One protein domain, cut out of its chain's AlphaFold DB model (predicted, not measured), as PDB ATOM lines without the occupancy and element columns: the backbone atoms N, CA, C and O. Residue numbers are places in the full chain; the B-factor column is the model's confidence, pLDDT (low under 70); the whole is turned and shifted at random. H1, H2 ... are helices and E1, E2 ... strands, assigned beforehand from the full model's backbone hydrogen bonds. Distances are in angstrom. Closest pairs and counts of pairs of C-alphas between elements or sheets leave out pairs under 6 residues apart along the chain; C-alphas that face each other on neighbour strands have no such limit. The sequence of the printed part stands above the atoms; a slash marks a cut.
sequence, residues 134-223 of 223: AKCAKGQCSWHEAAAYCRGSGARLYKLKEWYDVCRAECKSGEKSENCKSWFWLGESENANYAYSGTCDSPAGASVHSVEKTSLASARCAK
ATOM      1  N   ALA A 134     235.696 155.539 234.187       78.06
ATOM      2  CA  ALA A 134     236.072 156.837 234.740       78.06
ATOM      3  C   ALA A 134     237.391 157.415 234.180       78.06
ATOM      4  O   ALA A 134     237.508 158.634 234.079       78.06
ATOM      5  N   LYS A 135     238.371 156.580 233.797       83.06
ATOM      6  CA  LYS A 135     239.641 157.064 233.210       83.06
ATOM      7  C   LYS A 135     239.454 157.571 231.781       83.06
ATOM      8  O   LYS A 135     239.948 158.639 231.427       83.06
ATOM      9  N   CYS A 136     238.686 156.833 230.983       83.44
ATOM     10  CA  CYS A 136     238.438 157.160 229.580       83.44
ATOM     11  C   CYS A 136     237.609 158.439 229.411       83.44
ATOM     12  O   CYS A 136     237.835 159.196 228.467       83.44
ATOM     13  N   ALA A 137     236.690 158.705 230.344       77.19
ATOM     14  CA  ALA A 137     235.893 159.930 230.362       77.19
ATOM     15  C   ALA A 137     236.722 161.195 230.663       77.19
ATOM     16  O   ALA A 137     236.338 162.283 230.253       77.19
ATOM     17  N   LYS A 138     237.862 161.059 231.357       81.69
ATOM     18  CA  LYS A 138     238.739 162.174 231.763       81.69
ATOM     19  C   LYS A 138     239.931 162.411 230.830       81.69
ATOM     20  O   LYS A 138     240.838 163.153 231.191       81.69
ATOM     21  N   GLY A 139     239.987 161.755 229.672       81.75
ATOM     22  CA  GLY A 139     241.115 161.923 228.753       81.75
ATOM     23  C   GLY A 139     242.359 161.109 229.080       81.75
ATOM     24  O   GLY A 139     243.407 161.320 228.481       81.75
ATOM     25  N   GLN A 140     242.267 160.177 230.027       86.31
ATOM     26  CA  GLN A 140     243.417 159.452 230.563       86.31
ATOM     27  C   GLN A 140     243.406 157.987 230.136       86.31
ATOM     28  O   GLN A 140     243.650 157.099 230.954       86.31
ATOM     29  N   CYS A 141     243.076 157.718 228.872       89.88
ATOM     30  CA  CYS A 141     243.086 156.359 228.349       89.88
ATOM     31  C   CYS A 141     243.887 156.241 227.056       89.88
ATOM     32  O   CYS A 141     243.855 157.123 226.195       89.88
ATOM     33  N   SER A 142     244.580 155.115 226.935       91.50
ATOM     34  CA  SER A 142     245.161 154.637 225.685       91.50
ATOM     35  C   SER A 142     244.070 154.296 224.675       91.50
ATOM     36  O   SER A 142     242.908 154.055 225.028       91.50
ATOM     37  N   TRP A 143     244.438 154.190 223.401       93.19
ATOM     38  CA  TRP A 143     243.486 153.830 222.350       93.19
ATOM     39  C   TRP A 143     242.803 152.481 222.621       93.19
ATOM     40  O   TRP A 143     241.604 152.303 222.403       93.19
ATOM     41  N   HIS A 144     243.560 151.514 223.144       90.00
ATOM     42  CA  HIS A 144     243.040 150.189 223.469       90.00
ATOM     43  C   HIS A 144     242.003 150.212 224.592       90.00
ATOM     44  O   HIS A 144     241.014 149.475 224.522       90.00
ATOM     45  N   GLU A 145     242.225 151.038 225.609       90.56
ATOM     46  CA  GLU A 145     241.287 151.244 226.711       90.56
ATOM     47  C   GLU A 145     240.029 151.963 226.224       90.56
ATOM     48  O   GLU A 145     238.925 151.525 226.541       90.56
ATOM     49  N   ALA A 146     240.173 152.984 225.375       91.44
ATOM     50  CA  ALA A 146     239.052 153.673 224.740       91.44
ATOM     51  C   ALA A 146     238.184 152.716 223.902       91.44
ATOM     52  O   ALA A 146     236.961 152.673 224.044       91.44
ATOM     53  N   ALA A 147     238.817 151.891 223.064       90.38
ATOM     54  CA  ALA A 147     238.130 150.907 222.230       90.38
ATOM     55  C   ALA A 147     237.456 149.797 223.055       90.38
ATOM     56  O   ALA A 147     236.410 149.275 222.661       90.38
ATOM     57  N   ALA A 148     238.053 149.389 224.177       88.19
ATOM     58  CA  ALA A 148     237.435 148.447 225.108       88.19
ATOM     59  C   ALA A 148     236.232 149.076 225.823       88.19
ATOM     60  O   ALA A 148     235.172 148.459 225.869       88.19
ATOM     61  N   TYR A 149     236.381 150.314 226.298       90.50
ATOM     62  CA  TYR A 149     235.326 151.082 226.951       90.50
ATOM     63  C   TYR A 149     234.088 151.217 226.059       90.50
ATOM     64  O   TYR A 149     233.000 150.817 226.468       90.50
ATOM     65  N   CYS A 150     234.252 151.669 224.811       91.94
ATOM     66  CA  CYS A 150     233.119 151.802 223.895       91.94
ATOM     67  C   CYS A 150     232.449 150.458 223.587       91.94
ATOM     68  O   CYS A 150     231.225 150.373 223.598       91.94
ATOM     69  N   ARG A 151     233.224 149.386 223.379       91.00
ATOM     70  CA  ARG A 151     232.647 148.048 223.162       91.00
ATOM     71  C   ARG A 151     231.872 147.543 224.375       91.00
ATOM     72  O   ARG A 151     230.828 146.924 224.196       91.00
ATOM     73  N   GLY A 152     232.353 147.826 225.587       87.31
ATOM     74  CA  GLY A 152     231.670 147.472 226.833       87.31
ATOM     75  C   GLY A 152     230.291 148.120 226.972       87.31
ATOM     76  O   GLY A 152     229.398 147.521 227.560       87.31
ATOM     77  N   SER A 153     230.083 149.293 226.369       86.38
ATOM     78  CA  SER A 153     228.779 149.964 226.311       86.38
ATOM     79  C   SER A 153     227.952 149.620 225.062       86.38
ATOM     80  O   SER A 153     227.010 150.344 224.751       86.38
ATOM     81  N   GLY A 154     228.321 148.582 224.300       91.06
ATOM     82  CA  GLY A 154     227.655 148.221 223.039       91.06
ATOM     83  C   GLY A 154     227.899 149.206 221.888       91.06
ATOM     84  O   GLY A 154     227.175 149.188 220.901       91.06
ATOM     85  N   ALA A 155     228.909 150.064 222.014       93.81
ATOM     86  CA  ALA A 155     229.257 151.118 221.072       93.81
ATOM     87  C   ALA A 155     230.634 150.851 220.427       93.81
ATOM     88  O   ALA A 155     231.312 149.854 220.700       93.81
ATOM     89  N   ARG A 156     231.097 151.759 219.568       94.81
ATOM     90  CA  ARG A 156     232.452 151.721 218.984       94.81
ATOM     91  C   ARG A 156     233.077 153.108 218.937       94.81
ATOM     92  O   ARG A 156     232.391 154.097 219.140       94.81
ATOM     93  N   LEU A 157     234.369 153.198 218.639       94.00
ATOM     94  CA  LEU A 157     234.978 154.492 218.320       94.00
ATOM     95  C   LEU A 157     234.418 155.030 216.991       94.00
ATOM     96  O   LEU A 157     234.040 154.257 216.096       94.00
ATOM     97  N   TYR A 158     234.358 156.355 216.870       92.19
ATOM     98  CA  TYR A 158     233.933 157.018 215.639       92.19
ATOM     99  C   TYR A 158     234.872 156.689 214.481       92.19
ATOM    100  O   TYR A 158     236.097 156.643 214.629       92.19
ATOM    101  N   LYS A 159     234.294 156.502 213.293       92.69
ATOM    102  CA  LYS A 159     235.068 156.576 212.053       92.69
ATOM    103  C   LYS A 159     235.383 158.032 211.751       92.69
ATOM    104  O   LYS A 159     234.644 158.930 212.142       92.69
ATOM    105  N   LEU A 160     236.429 158.241 210.959       85.25
ATOM    106  CA  LEU A 160     236.888 159.564 210.556       85.25
ATOM    107  C   LEU A 160     235.750 160.460 210.027       85.25
ATOM    108  O   LEU A 160     235.545 161.560 210.525       85.25
ATOM    109  N   LYS A 161     234.957 159.963 209.068       87.62
ATOM    110  CA  LYS A 161     233.831 160.717 208.489       87.62
ATOM    111  C   LYS A 161     232.746 161.055 209.521       87.62
ATOM    112  O   LYS A 161     232.252 162.173 209.539       87.62
ATOM    113  N   GLU A 162     232.396 160.103 210.382       90.81
ATOM    114  CA  GLU A 162     231.359 160.289 211.407       90.81
ATOM    115  C   GLU A 162     231.792 161.317 212.451       90.81
ATOM    116  O   GLU A 162     230.984 162.121 212.902       90.81
ATOM    117  N   TRP A 163     233.081 161.318 212.797       88.50
ATOM    118  CA  TRP A 163     233.661 162.318 213.681       88.50
ATOM    119  C   TRP A 163     233.524 163.730 213.113       88.50
ATOM    120  O   TRP A 163     233.080 164.622 213.829       88.50
ATOM    121  N   TYR A 164     233.826 163.934 211.827       87.06
ATOM    122  CA  TYR A 164     233.619 165.234 211.179       87.06
ATOM    123  C   TYR A 164     232.158 165.690 211.242       87.06
ATOM    124  O   TYR A 164     231.900 166.865 211.509       87.06
ATOM    125  N   ASP A 165     231.215 164.772 211.017       88.06
ATOM    126  CA  ASP A 165     229.782 165.069 211.048       88.06
ATOM    127  C   ASP A 165     229.334 165.481 212.471       88.06
ATOM    128  O   ASP A 165     228.661 166.502 212.630       88.06
ATOM    129  N   VAL A 166     229.784 164.765 213.511       87.62
ATOM    130  CA  VAL A 166     229.530 165.108 214.929       87.62
ATOM    131  C   VAL A 166     230.175 166.437 215.310       87.62
ATOM    132  O   VAL A 166     229.515 167.311 215.866       87.62
ATOM    133  N   CYS A 167     231.445 166.624 214.958       86.56
ATOM    134  CA  CYS A 167     232.194 167.842 215.239       86.56
ATOM    135  C   CYS A 167     231.507 169.074 214.640       86.56
ATOM    136  O   CYS A 167     231.296 170.084 215.309       86.56
ATOM    137  N   ARG A 168     231.071 168.966 213.379       84.31
ATOM    138  CA  ARG A 168     230.327 170.029 212.700       84.31
ATOM    139  C   ARG A 168     228.952 170.246 213.322       84.31
ATOM    140  O   ARG A 168     228.466 171.367 213.293       84.31
ATOM    141  N   ALA A 169     228.284 169.214 213.826       85.50
ATOM    142  CA  ALA A 169     226.979 169.375 214.460       85.50
ATOM    143  C   ALA A 169     227.078 170.110 215.805       85.50
ATOM    144  O   ALA A 169     226.250 170.975 216.078       85.50
ATOM    145  N   GLU A 170     228.095 169.799 216.607       84.06
ATOM    146  CA  GLU A 170     228.189 170.246 218.001       84.06
ATOM    147  C   GLU A 170     229.009 171.524 218.210       84.06
ATOM    148  O   GLU A 170     228.787 172.229 219.190       84.06
ATOM    149  N   CYS A 171     229.931 171.853 217.300       83.12
ATOM    150  CA  CYS A 171     230.880 172.964 217.468       83.12
ATOM    151  C   CYS A 171     230.586 174.164 216.544       83.12
ATOM    152  O   CYS A 171     231.475 174.939 216.198       83.12
ATOM    153  N   LYS A 172     229.323 174.316 216.123       72.00
ATOM    154  CA  LYS A 172     228.864 175.219 215.047       72.00
ATOM    155  C   LYS A 172     228.896 176.724 215.352       72.00
ATOM    156  O   LYS A 172     228.774 177.505 214.416       72.00
ATOM    157  N   SER A 173     229.030 177.152 216.609       62.97
ATOM    158  CA  SER A 173     228.756 178.545 217.012       62.97
ATOM    159  C   SER A 173     229.975 179.356 217.465       62.97
ATOM    160  O   SER A 173     229.810 180.457 217.981       62.97
ATOM    161  N   GLY A 174     231.203 178.843 217.330       61.97
ATOM    162  CA  GLY A 174     232.394 179.498 217.905       61.97
ATOM    163  C   GLY A 174     232.424 179.487 219.443       61.97
ATOM    164  O   GLY A 174     233.423 179.869 220.053       61.97
ATOM    165  N   GLU A 175     231.362 178.991 220.077       65.38
ATOM    166  CA  GLU A 175     231.264 178.794 221.509       65.38
ATOM    167  C   GLU A 175     231.956 177.479 221.872       65.38
ATOM    168  O   GLU A 175     231.602 176.394 221.402       65.38
ATOM    169  N   LYS A 176     233.018 177.579 222.675       63.50
ATOM    170  CA  LYS A 176     233.835 176.425 223.049       63.50
ATOM    171  C   LYS A 176     233.095 175.581 224.091       63.50
ATOM    172  O   LYS A 176     233.380 175.701 225.285       63.50
ATOM    173  N   SER A 177     232.171 174.725 223.656       72.94
ATOM    174  CA  SER A 177     231.600 173.702 224.539       72.94
ATOM    175  C   SER A 177     232.710 172.762 225.031       72.94
ATOM    176  O   SER A 177     233.725 172.573 224.349       72.94
ATOM    177  N   GLU A 178     232.563 172.173 226.221       70.81
ATOM    178  CA  GLU A 178     233.551 171.208 226.739       70.81
ATOM    179  C   GLU A 178     233.771 170.028 225.780       70.81
ATOM    180  O   GLU A 178     234.886 169.514 225.661       70.81
ATOM    181  N   ASN A 179     232.740 169.682 225.003       71.88
ATOM    182  CA  ASN A 179     232.784 168.637 223.984       71.88
ATOM    183  C   ASN A 179     233.691 168.985 222.792       71.88
ATOM    184  O   ASN A 179     234.139 168.079 222.093       71.88
ATOM    185  N   CYS A 180     233.987 170.269 222.568       77.12
ATOM    186  CA  CYS A 180     234.809 170.741 221.452       77.12
ATOM    187  C   CYS A 180     236.287 170.952 221.832       77.12
ATOM    188  O   CYS A 180     237.156 170.950 220.964       77.12
ATOM    189  N   LYS A 181     236.595 171.110 223.129       69.31
ATOM    190  CA  LYS A 181     237.954 171.424 223.625       69.31
ATOM    191  C   LYS A 181     238.871 170.209 223.784       69.31
ATOM    192  O   LYS A 181     240.054 170.382 224.062       69.31
ATOM    193  N   SER A 182     238.332 169.000 223.676       77.56
ATOM    194  CA  SER A 182     239.044 167.786 224.070       77.56
ATOM    195  C   SER A 182     239.601 167.010 222.880       77.56
ATOM    196  O   SER A 182     239.086 167.067 221.763       77.56
ATOM    197  N   TRP A 183     240.671 166.270 223.155       81.50
ATOM    198  CA  TRP A 183     241.317 165.341 222.236       81.50
ATOM    199  C   TRP A 183     240.638 163.976 222.342       81.50
ATOM    200  O   TRP A 183     240.551 163.436 223.448       81.50
ATOM    201  N   PHE A 184     240.161 163.410 221.231       86.62
ATOM    202  CA  PHE A 184     239.421 162.145 221.258       86.62
ATOM    203  C   PHE A 184     240.055 161.057 220.407       86.62
ATOM    204  O   PHE A 184     240.496 161.313 219.288       86.62
ATOM    205  N   TRP A 185     240.017 159.823 220.909       91.25
ATOM    206  CA  TRP A 185     240.344 158.635 220.131       91.25
ATOM    207  C   TRP A 185     239.292 158.352 219.055       91.25
ATOM    208  O   TRP A 185     238.093 158.296 219.334       91.25
ATOM    209  N   LEU A 186     239.758 158.106 217.833       89.75
ATOM    210  CA  LEU A 186     238.972 157.670 216.682       89.75
ATOM    211  C   LEU A 186     239.354 156.227 216.305       89.75
ATOM    212  O   LEU A 186     240.056 155.531 217.040       89.75
ATOM    213  N   GLY A 187     238.850 155.739 215.170       86.94
ATOM    214  CA  GLY A 187     239.182 154.414 214.639       86.94
ATOM    215  C   GLY A 187     240.686 154.149 214.460       86.94
ATOM    216  O   GLY A 187     241.528 155.046 214.557       86.94
ATOM    217  N   GLU A 188     241.025 152.886 214.190       85.88
ATOM    218  CA  GLU A 188     242.411 152.499 213.902       85.88
ATOM    219  C   GLU A 188     242.965 153.271 212.707       85.88
ATOM    220  O   GLU A 188     242.257 153.517 211.726       85.88
ATOM    221  N   SER A 189     244.244 153.633 212.798       83.75
ATOM    222  CA  SER A 189     244.974 154.121 211.637       83.75
ATOM    223  C   SER A 189     245.404 152.953 210.754       83.75
ATOM    224  O   SER A 189     245.338 151.786 211.144       83.75
ATOM    225  N   GLU A 190     245.906 153.265 209.563       71.00
ATOM    226  CA  GLU A 190     246.540 152.264 208.708       71.00
ATOM    227  C   GLU A 190     247.777 151.625 209.366       71.00
ATOM    228  O   GLU A 190     248.177 150.528 208.974       71.00
ATOM    229  N   ASN A 191     248.405 152.279 210.347       72.88
ATOM    230  CA  ASN A 191     249.547 151.763 211.094       72.88
ATOM    231  C   ASN A 191     249.075 151.055 212.380       72.88
ATOM    232  O   ASN A 191     248.272 151.588 213.141       72.88
ATOM    233  N   ALA A 192     249.597 149.854 212.644       78.12
ATOM    234  CA  ALA A 192     249.203 149.043 213.795       78.12
ATOM    235  C   ALA A 192     249.479 149.729 215.147       78.12
ATOM    236  O   ALA A 192     248.723 149.501 216.096       78.12
ATOM    237  N   ASN A 193     250.495 150.595 215.212       78.00
ATOM    238  CA  ASN A 193     250.929 151.284 216.431       78.00
ATOM    239  C   ASN A 193     250.250 152.644 216.631       78.00
ATOM    240  O   ASN A 193     250.297 153.195 217.728       78.00
ATOM    241  N   TYR A 194     249.572 153.165 215.605       85.69
ATOM    242  CA  TYR A 194     248.928 154.474 215.648       85.69
ATOM    243  C   TYR A 194     247.414 154.348 215.519       85.69
ATOM    244  O   TYR A 194     246.867 153.421 214.911       85.69
ATOM    245  N   ALA A 195     246.713 155.316 216.078       90.88
ATOM    246  CA  ALA A 195     245.300 155.511 215.844       90.88
ATOM    247  C   ALA A 195     245.036 156.963 215.474       90.88
ATOM    248  O   ALA A 195     245.845 157.852 215.742       90.88
ATOM    249  N   TYR A 196     243.900 157.191 214.827       90.75
ATOM    250  CA  TYR A 196     243.477 158.554 214.588       90.75
ATOM    251  C   TYR A 196     243.010 159.164 215.910       90.75
ATOM    252  O   TYR A 196     242.264 158.535 216.664       90.75
ATOM    253  N   SER A 197     243.437 160.387 216.184       91.00
ATOM    254  CA  SER A 197     242.812 161.263 217.165       91.00
ATOM    255  C   SER A 197     242.224 162.473 216.456       91.00
ATOM    256  O   SER A 197     242.661 162.831 215.362       91.00
ATOM    257  N   GLY A 198     241.200 163.083 217.045       88.62
ATOM    258  CA  GLY A 198     240.576 164.273 216.482       88.62
ATOM    259  C   GLY A 198     240.264 165.337 217.524       88.62
ATOM    260  O   GLY A 198     239.996 165.021 218.685       88.62
ATOM    261  N   THR A 199     240.270 166.593 217.080       88.88
ATOM    262  CA  THR A 199     239.834 167.772 217.846       88.88
ATOM    263  C   THR A 199     238.796 168.575 217.087       88.88
ATOM    264  O   THR A 199     238.687 168.485 215.864       88.88
ATOM    265  N   CYS A 200     238.055 169.389 217.835       85.00
ATOM    266  CA  CYS A 200     237.090 170.360 217.329       85.00
ATOM    267  C   CYS A 200     237.396 171.761 217.875       85.00
ATOM    268  O   CYS A 200     236.525 172.478 218.359       85.00
ATOM    269  N   ASP A 201     238.668 172.124 217.863       76.00
ATOM    270  CA  ASP A 201     239.237 173.278 218.550       76.00
ATOM    271  C   ASP A 201     239.078 174.601 217.788       76.00
ATOM    272  O   ASP A 201     239.346 175.664 218.353       76.00
ATOM    273  N   SER A 202     238.582 174.572 216.546       66.19
ATOM    274  CA  SER A 202     238.365 175.788 215.765       66.19
ATOM    275  C   SER A 202     237.055 175.786 214.965       66.19
ATOM    276  O   SER A 202     236.615 174.738 214.487       66.19
ATOM    277  N   PRO A 203     236.461 176.973 214.725       60.16
ATOM    278  CA  PRO A 203     235.376 177.126 213.755       60.16
ATOM    279  C   PRO A 203     235.816 176.802 212.315       60.16
ATOM    280  O   PRO A 203     234.963 176.603 211.455       60.16
ATOM    281  N   ALA A 204     237.129 176.709 212.049       64.75
ATOM    282  CA  ALA A 204     237.673 176.299 210.757       64.75
ATOM    283  C   ALA A 204     237.524 174.787 210.485       64.75
ATOM    284  O   ALA A 204     237.736 174.347 209.356       64.75
ATOM    285  N   GLY A 205     237.100 173.997 211.480       68.12
ATOM    286  CA  GLY A 205     236.720 172.596 211.310       68.12
ATOM    287  C   GLY A 205     237.480 171.637 212.222       68.12
ATOM    288  O   GLY A 205     238.336 172.035 213.009       68.12
ATOM    289  N   ALA A 206     237.129 170.353 212.120       83.88
ATOM    290  CA  ALA A 206     237.784 169.304 212.890       83.88
ATOM    291  C   ALA A 206     239.215 169.083 212.387       83.88
ATOM    292  O   ALA A 206     239.443 169.003 211.175       83.88
ATOM    293  N   SER A 207     240.158 168.917 213.306       84.62
ATOM    294  CA  SER A 207     241.510 168.469 212.981       84.62
ATOM    295  C   SER A 207     241.651 166.985 213.318       84.62
ATOM    296  O   SER A 207     240.964 166.474 214.208       84.62
ATOM    297  N   VAL A 208     242.479 166.267 212.557       88.19
ATOM    298  CA  VAL A 208     242.721 164.835 212.755       88.19
ATOM    299  C   VAL A 208     244.210 164.568 212.655       88.19
ATOM    300  O   VAL A 208     244.859 164.969 211.688       88.19
ATOM    301  N   HIS A 209     244.728 163.834 213.630       87.19
ATOM    302  CA  HIS A 209     246.129 163.462 213.733       87.19
ATOM    303  C   HIS A 209     246.268 161.943 213.819       87.19
ATOM    304  O   HIS A 209     245.376 161.248 214.299       87.19
ATOM    305  N   SER A 210     247.391 161.416 213.341       87.75
ATOM    306  CA  SER A 210     247.795 160.034 213.603       87.75
ATOM    307  C   SER A 210     248.722 160.043 214.806       87.75
ATOM    308  O   SER A 210     249.772 160.677 214.753       87.75
ATOM    309  N   VAL A 211     248.334 159.379 215.889       88.50
ATOM    310  CA  VAL A 211     249.046 159.439 217.173       88.50
ATOM    311  C   VAL A 211     249.210 158.038 217.751       88.50
ATOM    312  O   VAL A 211     248.409 157.142 217.477       88.50
ATOM    313  N   GLU A 212     250.288 157.816 218.496       86.31
ATOM    314  CA  GLU A 212     250.620 156.490 219.023       86.31
ATOM    315  C   GLU A 212     249.530 155.991 219.966       86.31
ATOM    316  O   GLU A 212     249.095 156.728 220.848       86.31
ATOM    317  N   LYS A 213     249.119 154.725 219.837       88.38
ATOM    318  CA  LYS A 213     248.023 154.123 220.623       88.38
ATOM    319  C   LYS A 213     248.250 154.159 222.143       88.38
ATOM    320  O   LYS A 213     247.295 153.953 222.890       88.38
ATOM    321  N   THR A 214     249.483 154.388 222.586       86.56
ATOM    322  CA  THR A 214     249.918 154.561 223.982       86.56
ATOM    323  C   THR A 214     249.664 155.965 224.533       86.56
ATOM    324  O   THR A 214     249.682 156.139 225.750       86.56
ATOM    325  N   SER A 215     249.403 156.949 223.668       88.25
ATOM    326  CA  SER A 215     249.061 158.316 224.069       88.25
ATOM    327  C   SER A 215     247.795 158.329 224.928       88.25
ATOM    328  O   SER A 215     246.991 157.398 224.899       88.25
ATOM    329  N   LEU A 216     247.594 159.391 225.702       87.50
ATOM    330  CA  LEU A 216     246.383 159.545 226.502       87.50
ATOM    331  C   LEU A 216     245.438 160.524 225.811       87.50
ATOM    332  O   LEU A 216     245.816 161.653 225.506       87.50
ATOM    333  N   ALA A 217     244.216 160.071 225.546       87.75
ATOM    334  CA  ALA A 217     243.148 160.904 225.011       87.75
ATOM    335  C   ALA A 217     241.796 160.485 225.596       87.75
ATOM    336  O   ALA A 217     241.677 159.459 226.275       87.75
ATOM    337  N   SER A 218     240.759 161.280 225.342       88.50
ATOM    338  CA  SER A 218     239.392 160.964 225.761       88.50
ATOM    339  C   SER A 218     238.779 159.929 224.830       88.50
ATOM    340  O   SER A 218     239.020 159.923 223.623       88.50
ATOM    341  N   ALA A 219     237.948 159.045 225.373       89.31
ATOM    342  CA  ALA A 219     237.155 158.140 224.550       89.31
ATOM    343  C   ALA A 219     235.802 158.775 224.236       89.31
ATOM    344  O   ALA A 219     235.094 159.213 225.144       89.31
ATOM    345  N   ARG A 220     235.401 158.757 222.962       88.25
ATOM    346  CA  ARG A 220     234.034 159.089 222.561       88.25
ATOM    347  C   ARG A 220     233.458 157.979 221.702       88.25
ATOM    348  O   ARG A 220     234.076 157.547 220.730       88.25
ATOM    349  N   CYS A 221     232.280 157.508 222.090       91.75
ATOM    350  CA  CYS A 221     231.695 156.307 221.521       91.75
ATOM    351  C   CYS A 221     230.536 156.648 220.584       91.75
ATOM    352  O   CYS A 221     229.588 157.323 220.983       91.75
ATOM    353  N   ALA A 222     230.607 156.141 219.358       92.06
ATOM    354  CA  ALA A 222     229.509 156.074 218.411       92.06
ATOM    355  C   ALA A 222     228.583 154.916 218.802       92.06
ATOM    356  O   ALA A 222     229.035 153.766 218.857       92.06
ATOM    357  N   LYS A 223     227.321 155.238 219.092       87.69
ATOM    358  CA  LYS A 223     226.251 154.247 219.244       87.69
ATOM    359  C   LYS A 223     225.817 153.707 217.885       87.69
ATOM    360  O   LYS A 223     225.913 154.470 216.898       87.69
TER     361      LYS A 223
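Overview. This is residues 134 to 223 of the 223 residues of an uncharacterized protein of Elusimicrobia bacterium RIFCSPHIGHO2_02_FULL_61_10 (UniProt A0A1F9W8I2). A strongly twisted ribbon of three antiparallel strands, E1, E2 and E3, has H3 packed along it over E2 and E3, while H2 crosses it by E1, with the short H1 next to H2. The tail after E3 folds back past E1 to the link between H2 and H3, pairing briefly with each, and the loop of residues 171 to 183 reaches out at the end away from H1 and H2. The printed part has 90 residues with three named helices and three named strands, in the order H1 H2 H3 E1 E2 E3; the sheet order is E1 - E2 - E3 and the class is mixed, helices and strands. The whole is compact, with a radius of gyration of the C-alphas of 12.2 A and spans of 33 by 26 by 20 A.

Along the chain. Find C-alpha 134 at (236.072, 156.837, 234.740), where H1 begins; it covers residues 134 to 137, 5.4 A. H2 follows at residues 143 to 152, 14.1 A. Look for H3 from C-alpha 160 at (236.888, 159.564, 210.556) to residue 170, 15.7 A. Then come E1, residues 184 to 188, 12.5 A; E2, residues 194 to 202, 23.8 A; and E3, residues 205 to 212, 22.6 A, ending at C-alpha 212 at (250.620, 156.490, 219.023).

Arrangement. Start at the sheet, a meander, each strand the antiparallel neighbour of the one before. In the hairpin E1 and E2, at 143 degrees, N 186 and O 196 are 2.8 A apart, within hydrogen-bond range; in the hairpin E2 and E3, at 152 degrees, N 197 and O 209 are 2.8 A apart. H3 is on the sheet at a height of 8.6 A, over E2 and E3 and along the strands, at 23 degrees to E2 on the local plane; its closest C-alphas to E2 are those of Cys 167 and Cys 200, 5.9 A. This makes two layers, a helix on one face of a sheet. H2 is on the sheet at a height of 10.4 A, across the strands at 87 degrees to E1 on the local plane, over E1 and only just over E2, on which 3 of its C-alphas fall; its closest C-alphas to E1 are those of Trp 143 and Trp 185, 6.2 A. H1 and H2 only just touch, with 3 pairs of C-alphas within 8 A, the closest being Cys 136 and Ala 146, 6.0 A. H1 is not on the sheet, and H2 and H3 are apart. In H2 and H3 every O i to N i+4 pair is within hydrogen-bond range; H1 is too short for such a pair, and its one O i to N i+3 pair is not within range.

Size, cuts and confidence. The C-alphas of Ser 173 and Ala 192, the two farthest apart, are 36.0 A apart. The printed part has no cut and ends at Lys 223, the chain's last residue. The link H3 to E1 is long, 13 residues. The model's mean pLDDT over the printed part is 83.9; residues 173 to 176, 181 and 202 to 205 are under 70.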